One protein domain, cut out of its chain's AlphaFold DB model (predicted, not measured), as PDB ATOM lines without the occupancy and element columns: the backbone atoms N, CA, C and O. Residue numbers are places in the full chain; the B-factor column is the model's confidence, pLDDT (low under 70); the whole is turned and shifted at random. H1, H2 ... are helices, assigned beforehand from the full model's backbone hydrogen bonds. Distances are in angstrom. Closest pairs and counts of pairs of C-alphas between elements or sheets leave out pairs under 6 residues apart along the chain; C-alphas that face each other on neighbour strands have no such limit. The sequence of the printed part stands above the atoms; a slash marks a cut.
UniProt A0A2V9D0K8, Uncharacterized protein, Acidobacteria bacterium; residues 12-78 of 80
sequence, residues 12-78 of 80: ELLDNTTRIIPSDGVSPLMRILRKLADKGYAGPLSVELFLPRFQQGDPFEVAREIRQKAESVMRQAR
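Overview. This is residues 12 to 78 of the 80 residues of an uncharacterized protein of Acidobacteria bacterium (UniProt A0A2V9D0K8). A long helix, H3, forms one side; H1 meets its last turns at a steep angle, and residues 39 to 51 run back from H1 to short H2, near its first turns. Residues 12 to 28, with no named element, pass through the middle. The printed part has 67 residues, three named helices in the order H1, H2, H3 and no named strand: all helix, with under half of the residues in helices. It is only just compact, close to loose: radius of gyration of the C-alphas 13.0 A, spans 37 by 32 by 18 A.

Arrangement. H1, residues 29 to 38, touches H3, residues 59 to 77, with residues 73 to 77 of H3 alone; the closest C-alphas, Met 30 and Ala 77, are 5.2 A apart. They run the same way at a steep tilt of 66 degrees. H2, residues 52 to 55, is close to H3 but not clearly touching; their closest C-alphas, Phe 54 and Val 62, are 6.5 A apart. H1 and H2 are apart. In H1 and H3 every O i to N i+4 pair is within hydrogen-bond range; H2 is too short for one, and its 1 O i to N i+3 pair is within range.

Along the chain. H1 starts at C-alpha 29 (92.816, 187.663, 128.916) and measures 14.1 A; H2 measures 5.0 A. H3 measures 26.7 A and ends at C-alpha 77 (92.952, 190.067, 136.926).

Size, cuts and confidence. The farthest C-alphas, Asp 38 and Gln 56, are 37.4 A apart. The H1 to H2 link is long, the H2 to H3 link tight. The printed part has no cut, and no printed residue is under 70 in pLDDT.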
ATOM      1  N   GLU A  12      95.827 182.524 111.501       97.06
ATOM      2  CA  GLU A  12      95.076 182.382 110.255       97.06
ATOM      3  C   GLU A  12      94.159 181.153 110.259       97.06
ATOM      4  O   GLU A  12      93.232 181.083 109.459       97.06
ATOM      5  N   LEU A  13      94.408 180.198 111.158       97.44
ATOM      6  CA  LEU A  13      93.607 178.989 111.331       97.44
ATOM      7  C   LEU A  13      92.592 179.112 112.477       97.44
ATOM      8  O   LEU A  13      91.802 178.195 112.689       97.44
ATOM      9  N   LEU A  14      92.615 180.214 113.234       96.88
ATOM     10  CA  LEU A  14      91.649 180.458 114.298       96.88
ATOM     11  C   LEU A  14      90.295 180.864 113.712       96.88
ATOM     12  O   LEU A  14      90.181 181.830 112.958       96.88
ATOM     13  N   ASP A  15      89.248 180.176 114.148       95.19
ATOM     14  CA  ASP A  15      87.858 180.485 113.826       95.19
ATOM     15  C   ASP A  15      86.917 180.250 115.024       95.19
ATOM     16  O   ASP A  15      87.343 179.958 116.147       95.19
ATOM     17  N   ASN A  16      85.606 180.377 114.802       93.81
ATOM     18  CA  ASN A  16      84.599 180.155 115.842       93.81
ATOM     19  C   ASN A  16      84.635 178.736 116.429       93.81
ATOM     20  O   ASN A  16      84.384 178.564 117.621       93.81
ATOM     21  N   THR A  17      84.962 177.735 115.617       94.81
ATOM     22  CA  THR A  17      85.037 176.328 116.020       94.81
ATOM     23  C   THR A  17      86.305 176.014 116.809       94.81
ATOM     24  O   THR A  17      86.315 175.050 117.561       94.81
ATOM     25  N   THR A  18      87.334 176.862 116.736       95.94
ATOM     26  CA  THR A  18      88.557 176.725 117.551       95.94
ATOM     27  C   THR A  18      88.465 177.351 118.948       95.94
ATOM     28  O   THR A  18      89.383 177.192 119.749       95.94
ATOM     29  N   ARG A  19      87.376 178.060 119.282       96.75
ATOM     30  CA  ARG A  19      87.222 178.739 120.582       96.75
ATOM     31  C   ARG A  19      87.137 177.747 121.744       96.75
ATOM     32  O   ARG A  19      86.387 176.768 121.696       96.75
ATOM     33  N   ILE A  20      87.840 178.059 122.827       97.31
ATOM     34  CA  ILE A  20      87.906 177.246 124.049       97.31
ATOM     35  C   ILE A  20      87.587 178.077 125.300       97.31
ATOM     36  O   ILE A  20      87.415 179.297 125.232       97.31
ATOM     37  N   ILE A  21      87.442 177.398 126.444       97.62
ATOM     38  CA  ILE A  21      87.060 178.030 127.713       97.62
ATOM     39  C   ILE A  21      88.120 179.076 128.108       97.62
ATOM     40  O   ILE A  21      89.315 178.784 128.010       97.62
ATOM     41  N   PRO A  22      87.719 180.267 128.595       97.25
ATOM     42  CA  PRO A  22      88.635 181.198 129.249       97.25
ATOM     43  C   PRO A  22      89.523 180.500 130.285       97.25
ATOM     44  O   PRO A  22      88.987 179.826 131.160       97.25
ATOM     45  N   SER A  23      90.845 180.705 130.207       95.75
ATOM     46  CA  SER A  23      91.906 180.032 130.993       95.75
ATOM     47  C   SER A  23      92.567 178.828 130.323       95.75
ATOM     48  O   SER A  23      93.656 178.459 130.760       95.75
ATOM     49  N   ASP A  24      91.948 178.208 129.318       96.88
ATOM     50  CA  ASP A  24      92.497 177.001 128.677       96.88
ATOM     51  C   ASP A  24      93.380 177.323 127.452       96.88
ATOM     52  O   ASP A  24      93.902 176.405 126.819       96.88
ATOM     53  N   GLY A  25      93.526 178.601 127.084       96.56
ATOM     54  CA  GLY A  25      94.234 179.032 125.880       96.56
ATOM     55  C   GLY A  25      95.367 180.023 126.125       96.56
ATOM     56  O   GLY A  25      95.898 180.148 127.229       96.56
ATOM     57  N   VAL A  26      95.762 180.712 125.053       97.50
ATOM     58  CA  VAL A  26      96.915 181.633 125.031       97.50
ATOM     59  C   VAL A  26      96.532 183.102 124.858       97.50
ATOM     60  O   VAL A  26      97.402 183.968 124.724       97.50
ATOM     61  N   SER A  27      95.239 183.429 124.868       96.94
ATOM     62  CA  SER A  27      94.799 184.820 124.783       96.94
ATOM     63  C   SER A  27      95.309 185.614 125.988       96.94
ATOM     64  O   SER A  27      95.284 185.130 127.121       96.94
ATOM     65  N   PRO A  28      95.691 186.892 125.818       97.00
ATOM     66  CA  PRO A  28      96.145 187.734 126.923       97.00
ATOM     67  C   PRO A  28      94.961 188.255 127.768       97.00
ATOM     68  O   PRO A  28      94.829 189.463 127.992       97.00
ATOM     69  N   LEU A  29      94.088 187.357 128.243       97.56
ATOM     70  CA  LEU A  29      92.816 187.663 128.916       97.56
ATOM     71  C   LEU A  29      93.001 188.607 130.104       97.56
ATOM     72  O   LEU A  29      92.281 189.589 130.246       97.56
ATOM     73  N   MET A  30      94.041 188.380 130.898       96.38
ATOM     74  CA  MET A  30      94.422 189.218 132.036       96.38
ATOM     75  C   MET A  30      94.638 190.687 131.663       96.38
ATOM     76  O   MET A  30      94.172 191.597 132.351       96.38
ATOM     77  N   ARG A  31      95.344 190.930 130.553       97.69
ATOM     78  CA  ARG A  31      95.605 192.281 130.044       97.69
ATOM     79  C   ARG A  31      94.319 192.915 129.521       97.69
ATOM     80  O   ARG A  31      94.108 194.103 129.746       97.69
ATOM     81  N   ILE A  32      93.476 192.133 128.848       97.62
ATOM     82  CA  ILE A  32      92.190 192.588 128.304       97.62
ATOM     83  C   ILE A  32      91.244 192.991 129.441       97.62
ATOM     84  O   ILE A  32      90.741 194.111 129.434       97.62
ATOM     85  N   LEU A  33      91.060 192.128 130.444       97.75
ATOM     86  CA  LEU A  33      90.185 192.376 131.593       97.75
ATOM     87  C   LEU A  33      90.608 193.622 132.374       97.75
ATOM     88  O   LEU A  33      89.777 194.489 132.630       97.75
ATOM     89  N   ARG A  34      91.906 193.770 132.672       97.38
ATOM     90  CA  ARG A  34      92.423 194.982 133.331       97.38
ATOM     91  C   ARG A  34      92.158 196.232 132.502       97.38
ATOM     92  O   ARG A  34      91.713 197.233 133.039       97.38
ATOM     93  N   LYS A  35      92.358 196.174 131.182       98.06
ATOM     94  CA  LYS A  35      92.086 197.320 130.302       98.06
ATOM     95  C   LYS A  35      90.604 197.671 130.208       98.06
ATOM     96  O   LYS A  35      90.287 198.842 130.028       98.06
ATOM     97  N   LEU A  36      89.709 196.691 130.307       97.69
ATOM     98  CA  LEU A  36      88.270 196.939 130.399       97.69
ATOM     99  C   LEU A  36      87.913 197.615 131.727       97.69
ATOM    100  O   LEU A  36      87.210 198.622 131.712       97.69
ATOM    101  N   ALA A  37      88.458 197.121 132.841       96.50
ATOM    102  CA  ALA A  37      88.270 197.719 134.161       96.50
ATOM    103  C   ALA A  37      88.826 199.154 134.237       96.50
ATOM    104  O   ALA A  37      88.114 200.051 134.679       96.50
ATOM    105  N   ASP A  38      90.031 199.406 133.706       97.81
ATOM    106  CA  ASP A  38      90.637 200.747 133.606       97.81
ATOM    107  C   ASP A  38      89.730 201.738 132.852       97.81
ATOM    108  O   ASP A  38      89.736 202.937 133.122       97.81
ATOM    109  N   LYS A  39      88.959 201.241 131.877       97.75
ATOM    110  CA  LYS A  39      88.004 202.029 131.084       97.75
ATOM    111  C   LYS A  39      86.624 202.152 131.743       97.75
ATOM    112  O   LYS A  39      85.723 202.717 131.130       97.75
ATOM    113  N   GLY A  40      86.443 201.616 132.950       97.31
ATOM    114  CA  GLY A  40      85.175 201.647 133.678       97.31
ATOM    115  C   GLY A  40      84.119 200.674 133.148       97.31
ATOM    116  O   GLY A  40      82.930 200.871 133.397       97.31
ATOM    117  N   TYR A  41      84.504 199.635 132.399       97.00
ATOM    118  CA  TYR A  41      83.547 198.617 131.967       97.00
ATOM    119  C   TYR A  41      83.089 197.765 133.156       97.00
ATOM    120  O   TYR A  41      83.883 197.029 133.735       97.00
ATOM    121  N   ALA A  42      81.794 197.823 133.466       94.12
ATOM    122  CA  ALA A  42      81.146 197.040 134.524       94.12
ATOM    123  C   ALA A  42      80.023 196.124 133.986       94.12
ATOM    124  O   ALA A  42      79.143 195.698 134.727       94.12
ATOM    125  N   GLY A  43      80.011 195.870 132.671       95.12
ATOM    126  CA  GLY A  43      79.006 195.029 132.020       95.12
ATOM    127  C   GLY A  43      79.321 193.526 132.084       95.12
ATOM    128  O   GLY A  43      80.399 193.129 132.526       95.12
ATOM    129  N   PRO A  44      78.404 192.672 131.597       95.19
ATOM    130  CA  PRO A  44      78.574 191.224 131.648       95.19
ATOM    131  C   PRO A  44      79.631 190.703 130.660       95.19
ATOM    132  O   PRO A  44      79.759 191.173 129.518       95.19
ATOM    133  N   LEU A  45      80.330 189.652 131.086       96.44
ATOM    134  CA  LEU A  45      81.168 188.807 130.239       96.44
ATOM    135  C   LEU A  45      80.358 187.576 129.818       96.44
ATOM    136  O   LEU A  45      79.880 186.835 130.671       96.44
ATOM    137  N   SER A  46      80.184 187.383 128.513       97.00
ATOM    138  CA  SER A  46      79.411 186.278 127.937       97.00
ATOM    139  C   SER A  46      80.348 185.287 127.263       97.00
ATOM    140  O   SER A  46      81.199 185.705 126.480       97.00
ATOM    141  N   VAL A  47      80.195 183.994 127.542       97.00
ATOM    142  CA  VAL A  47      81.012 182.928 126.945       97.00
ATOM    143  C   VAL A  47      80.244 182.284 125.791       97.00
ATOM    144  O   VAL A  47      79.080 181.927 125.948       97.00
ATOM    145  N   GLU A  48      80.899 182.121 124.640       95.12
ATOM    146  CA  GLU A  48      80.309 181.538 123.430       95.12
ATOM    147  C   GLU A  48      81.295 180.556 122.776       95.12
ATOM    148  O   GLU A  48      82.340 180.968 122.258       95.12
ATOM    149  N   LEU A  49      80.961 179.259 122.800       96.12
ATOM    150  CA  LEU A  49      81.819 178.152 122.356       96.12
ATOM    151  C   LEU A  49      81.058 177.213 121.409       96.12
ATOM    152  O   LEU A  49      79.869 176.969 121.600       96.12
ATOM    153  N   PHE A  50      81.761 176.653 120.420       95.69
ATOM    154  CA  PHE A  50      81.144 175.883 119.326       95.69
ATOM    155  C   PHE A  50      81.704 174.468 119.143       95.69
ATOM    156  O   PHE A  50      81.241 173.741 118.268       95.69
ATOM    157  N   LEU A  51      82.689 174.051 119.945       94.56
ATOM    158  CA  LEU A  51      83.232 172.696 119.844       94.56
ATOM    159  C   LEU A  51      82.158 171.644 120.181       94.56
ATOM    160  O   LEU A  51      81.436 171.829 121.169       94.56
ATOM    161  N   PRO A  52      82.108 170.501 119.459       94.12
ATOM    162  CA  PRO A  52      81.107 169.457 119.684       94.12
ATOM    163  C   PRO A  52      81.005 169.001 121.140       94.12
ATOM    164  O   PRO A  52      79.905 168.788 121.634       94.12
ATOM    165  N   ARG A  53      82.129 168.948 121.870       93.25
ATOM    166  CA  ARG A  53      82.148 168.577 123.295       93.25
ATOM    167  C   ARG A  53      81.258 169.460 124.179       93.25
ATOM    168  O   ARG A  53      80.704 168.968 125.151       93.25
ATOM    169  N   PHE A  54      81.125 170.749 123.856       94.38
ATOM    170  CA  PHE A  54      80.292 171.678 124.624       94.38
ATOM    171  C   PHE A  54      78.828 171.592 124.206       94.38
ATOM    172  O   PHE A  54      77.947 171.740 125.040       94.38
ATOM    173  N   GLN A  55      78.574 171.328 122.924       93.19
ATOM    174  CA  GLN A  55      77.220 171.169 122.390       93.19
ATOM    175  C   GLN A  55      76.582 169.836 122.801       93.19
ATOM    176  O   GLN A  55      75.367 169.751 122.934       93.19
ATOM    177  N   GLN A  56      77.402 168.799 122.974       96.19
ATOM    178  CA  GLN A  56      76.977 167.448 123.349       96.19
ATOM    179  C   GLN A  56      77.028 167.207 124.865       96.19
ATOM    180  O   GLN A  56      76.527 166.187 125.332       96.19
ATOM    181  N   GLY A  57      77.663 168.104 125.625       95.19
ATOM    182  CA  GLY A  57      77.744 168.018 127.082       95.19
ATOM    183  C   GLY A  57      76.433 168.406 127.766       95.19
ATOM    184  O   GLY A  57      75.577 169.068 127.177       95.19
ATOM    185  N   ASP A  58      76.288 168.025 129.036       97.94
ATOM    186  CA  ASP A  58      75.182 168.517 129.857       97.94
ATOM    187  C   ASP A  58      75.299 170.048 130.036       97.94
ATOM    188  O   ASP A  58      76.353 170.529 130.469       97.94
ATOM    189  N   PRO A  59      74.251 170.834 129.722       96.69
ATOM    190  CA  PRO A  59      74.337 172.291 129.757       96.69
ATOM    191  C   PRO A  59      74.706 172.868 131.127       96.69
ATOM    192  O   PRO A  59      75.416 173.873 131.193       96.69
ATOM    193  N   PHE A  60      74.232 172.262 132.220       98.00
ATOM    194  CA  PHE A  60      74.516 172.748 133.569       98.00
ATOM    195  C   PHE A  60      75.971 172.473 133.947       98.00
ATOM    196  O   PHE A  60      76.664 173.368 134.431       98.00
ATOM    197  N   GLU A  61      76.452 171.264 133.678       98.25
ATOM    198  CA  GLU A  61      77.831 170.870 133.951       98.25
ATOM    199  C   GLU A  61      78.836 171.680 133.123       98.25
ATOM    200  O   GLU A  61      79.807 172.205 133.674       98.25
ATOM    201  N   VAL A  62      78.555 171.888 131.832       97.62
ATOM    202  CA  VAL A  62      79.372 172.741 130.954       97.62
ATOM    203  C   VAL A  62      79.394 174.184 131.465       97.62
ATOM    204  O   VAL A  62      80.465 174.781 131.590       97.62
ATOM    205  N   ALA A  63      78.239 174.756 131.820       97.75
ATOM    206  CA  ALA A  63      78.173 176.114 132.359       97.75
ATOM    207  C   ALA A  63      78.922 176.246 133.697       97.75
ATOM    208  O   ALA A  63      79.594 177.256 133.936       97.75
ATOM    209  N   ARG A  64      78.841 175.227 134.562       98.25
ATOM    210  CA  ARG A  64      79.554 175.179 135.843       98.25
ATOM    211  C   ARG A  64      81.067 175.175 135.641       98.25
ATOM    212  O   ARG A  64      81.749 175.976 136.281       98.25
ATOM    213  N   GLU A  65      81.578 174.330 134.746       97.69
ATOM    214  CA  GLU A  65      83.008 174.271 134.411       97.69
ATOM    215  C   GLU A  65      83.500 175.618 133.864       97.69
ATOM    216  O   GLU A  65      84.478 176.183 134.364       97.69
ATOM    217  N   ILE A  66      82.786 176.163 132.873       97.75
ATOM    218  CA  ILE A  66      83.122 177.442 132.242       97.75
ATOM    219  C   ILE A  66      83.199 178.549 133.287       97.75
ATOM    220  O   ILE A  66      84.175 179.298 133.317       97.75
ATOM    221  N   ARG A  67      82.195 178.650 134.165       97.44
ATOM    222  CA  ARG A  67      82.152 179.678 135.206       97.44
ATOM    223  C   ARG A  67      83.345 179.569 136.152       97.44
ATOM    224  O   ARG A  67      83.986 180.581 136.426       97.44
ATOM    225  N   GLN A  68      83.662 178.367 136.631       98.06
ATOM    226  CA  GLN A  68      84.783 178.152 137.551       98.06
ATOM    227  C   GLN A  68      86.117 178.606 136.939       98.06
ATOM    228  O   GLN A  68      86.879 179.333 137.582       98.06
ATOM    229  N   LYS A  69      86.375 178.231 135.681       97.81
ATOM    230  CA  LYS A  69      87.596 178.609 134.956       97.81
ATOM    231  C   LYS A  69      87.643 180.103 134.624       97.81
ATOM    232  O   LYS A  69      88.641 180.764 134.906       97.81
ATOM    233  N   ALA A  70      86.542 180.663 134.125       97.38
ATOM    234  CA  ALA A  70      86.413 182.086 133.823       97.38
ATOM    235  C   ALA A  70      86.674 182.966 135.056       97.38
ATOM    236  O   ALA A  70      87.481 183.896 135.000       97.38
ATOM    237  N   GLU A  71      86.048 182.644 136.192       97.06
ATOM    238  CA  GLU A  71      86.235 183.396 137.434       97.06
ATOM    239  C   GLU A  71      87.675 183.301 137.965       97.06
ATOM    240  O   GLU A  71      88.156 184.249 138.582       97.06
ATOM    241  N   SER A  72      88.392 182.195 137.729       97.12
ATOM    242  CA  SER A  72      89.813 182.077 138.098       97.12
ATOM    243  C   SER A  72      90.653 183.178 137.439       97.12
ATOM    244  O   SER A  72      91.373 183.912 138.120       97.12
ATOM    245  N   VAL A  73      90.480 183.379 136.129       96.38
ATOM    246  CA  VAL A  73      91.178 184.434 135.373       96.38
ATOM    247  C   VAL A  73      90.734 185.823 135.832       96.38
ATOM    248  O   VAL A  73      91.559 186.721 135.996       96.38
ATOM    249  N   MET A  74      89.441 186.016 136.099       96.50
ATOM    250  CA  MET A  74      88.922 187.295 136.595       96.50
ATOM    251  C   MET A  74      89.499 187.671 137.969       96.50
ATOM    252  O   MET A  74      89.908 188.818 138.167       96.50
ATOM    253  N   ARG A  75      89.621 186.709 138.895       97.19
ATOM    254  CA  ARG A  75      90.264 186.914 140.206       97.19
ATOM    255  C   ARG A  75      91.741 187.254 140.061       97.19
ATOM    256  O   ARG A  75      92.222 188.195 140.687       97.19
ATOM    257  N   GLN A  76      92.466 186.546 139.193       96.25
ATOM    258  CA  GLN A  76      93.860 186.882 138.897       96.25
ATOM    259  C   GLN A  76      93.972 188.315 138.336       96.25
ATOM    260  O   GLN A  76      94.897 189.069 138.677       96.25
ATOM    261  N   ALA A  77      93.025 188.721 137.485       96.19
ATOM    262  CA  ALA A  77      92.952 190.067 136.926       96.19
ATOM    263  C   ALA A  77      92.533 191.133 137.948       96.19
ATOM    264  O   ALA A  77      92.783 192.309 137.679       96.19
ATOM    265  N   ARG A  78      92.009 190.725 139.114       96.25
ATOM    266  CA  ARG A  78      91.457 191.576 140.180       96.25
ATOM    267  C   ARG A  78      90.286 192.434 139.702       96.25
ATOM    268  O   ARG A  78      90.209 193.616 140.020       96.25
TER     269      ARG A  78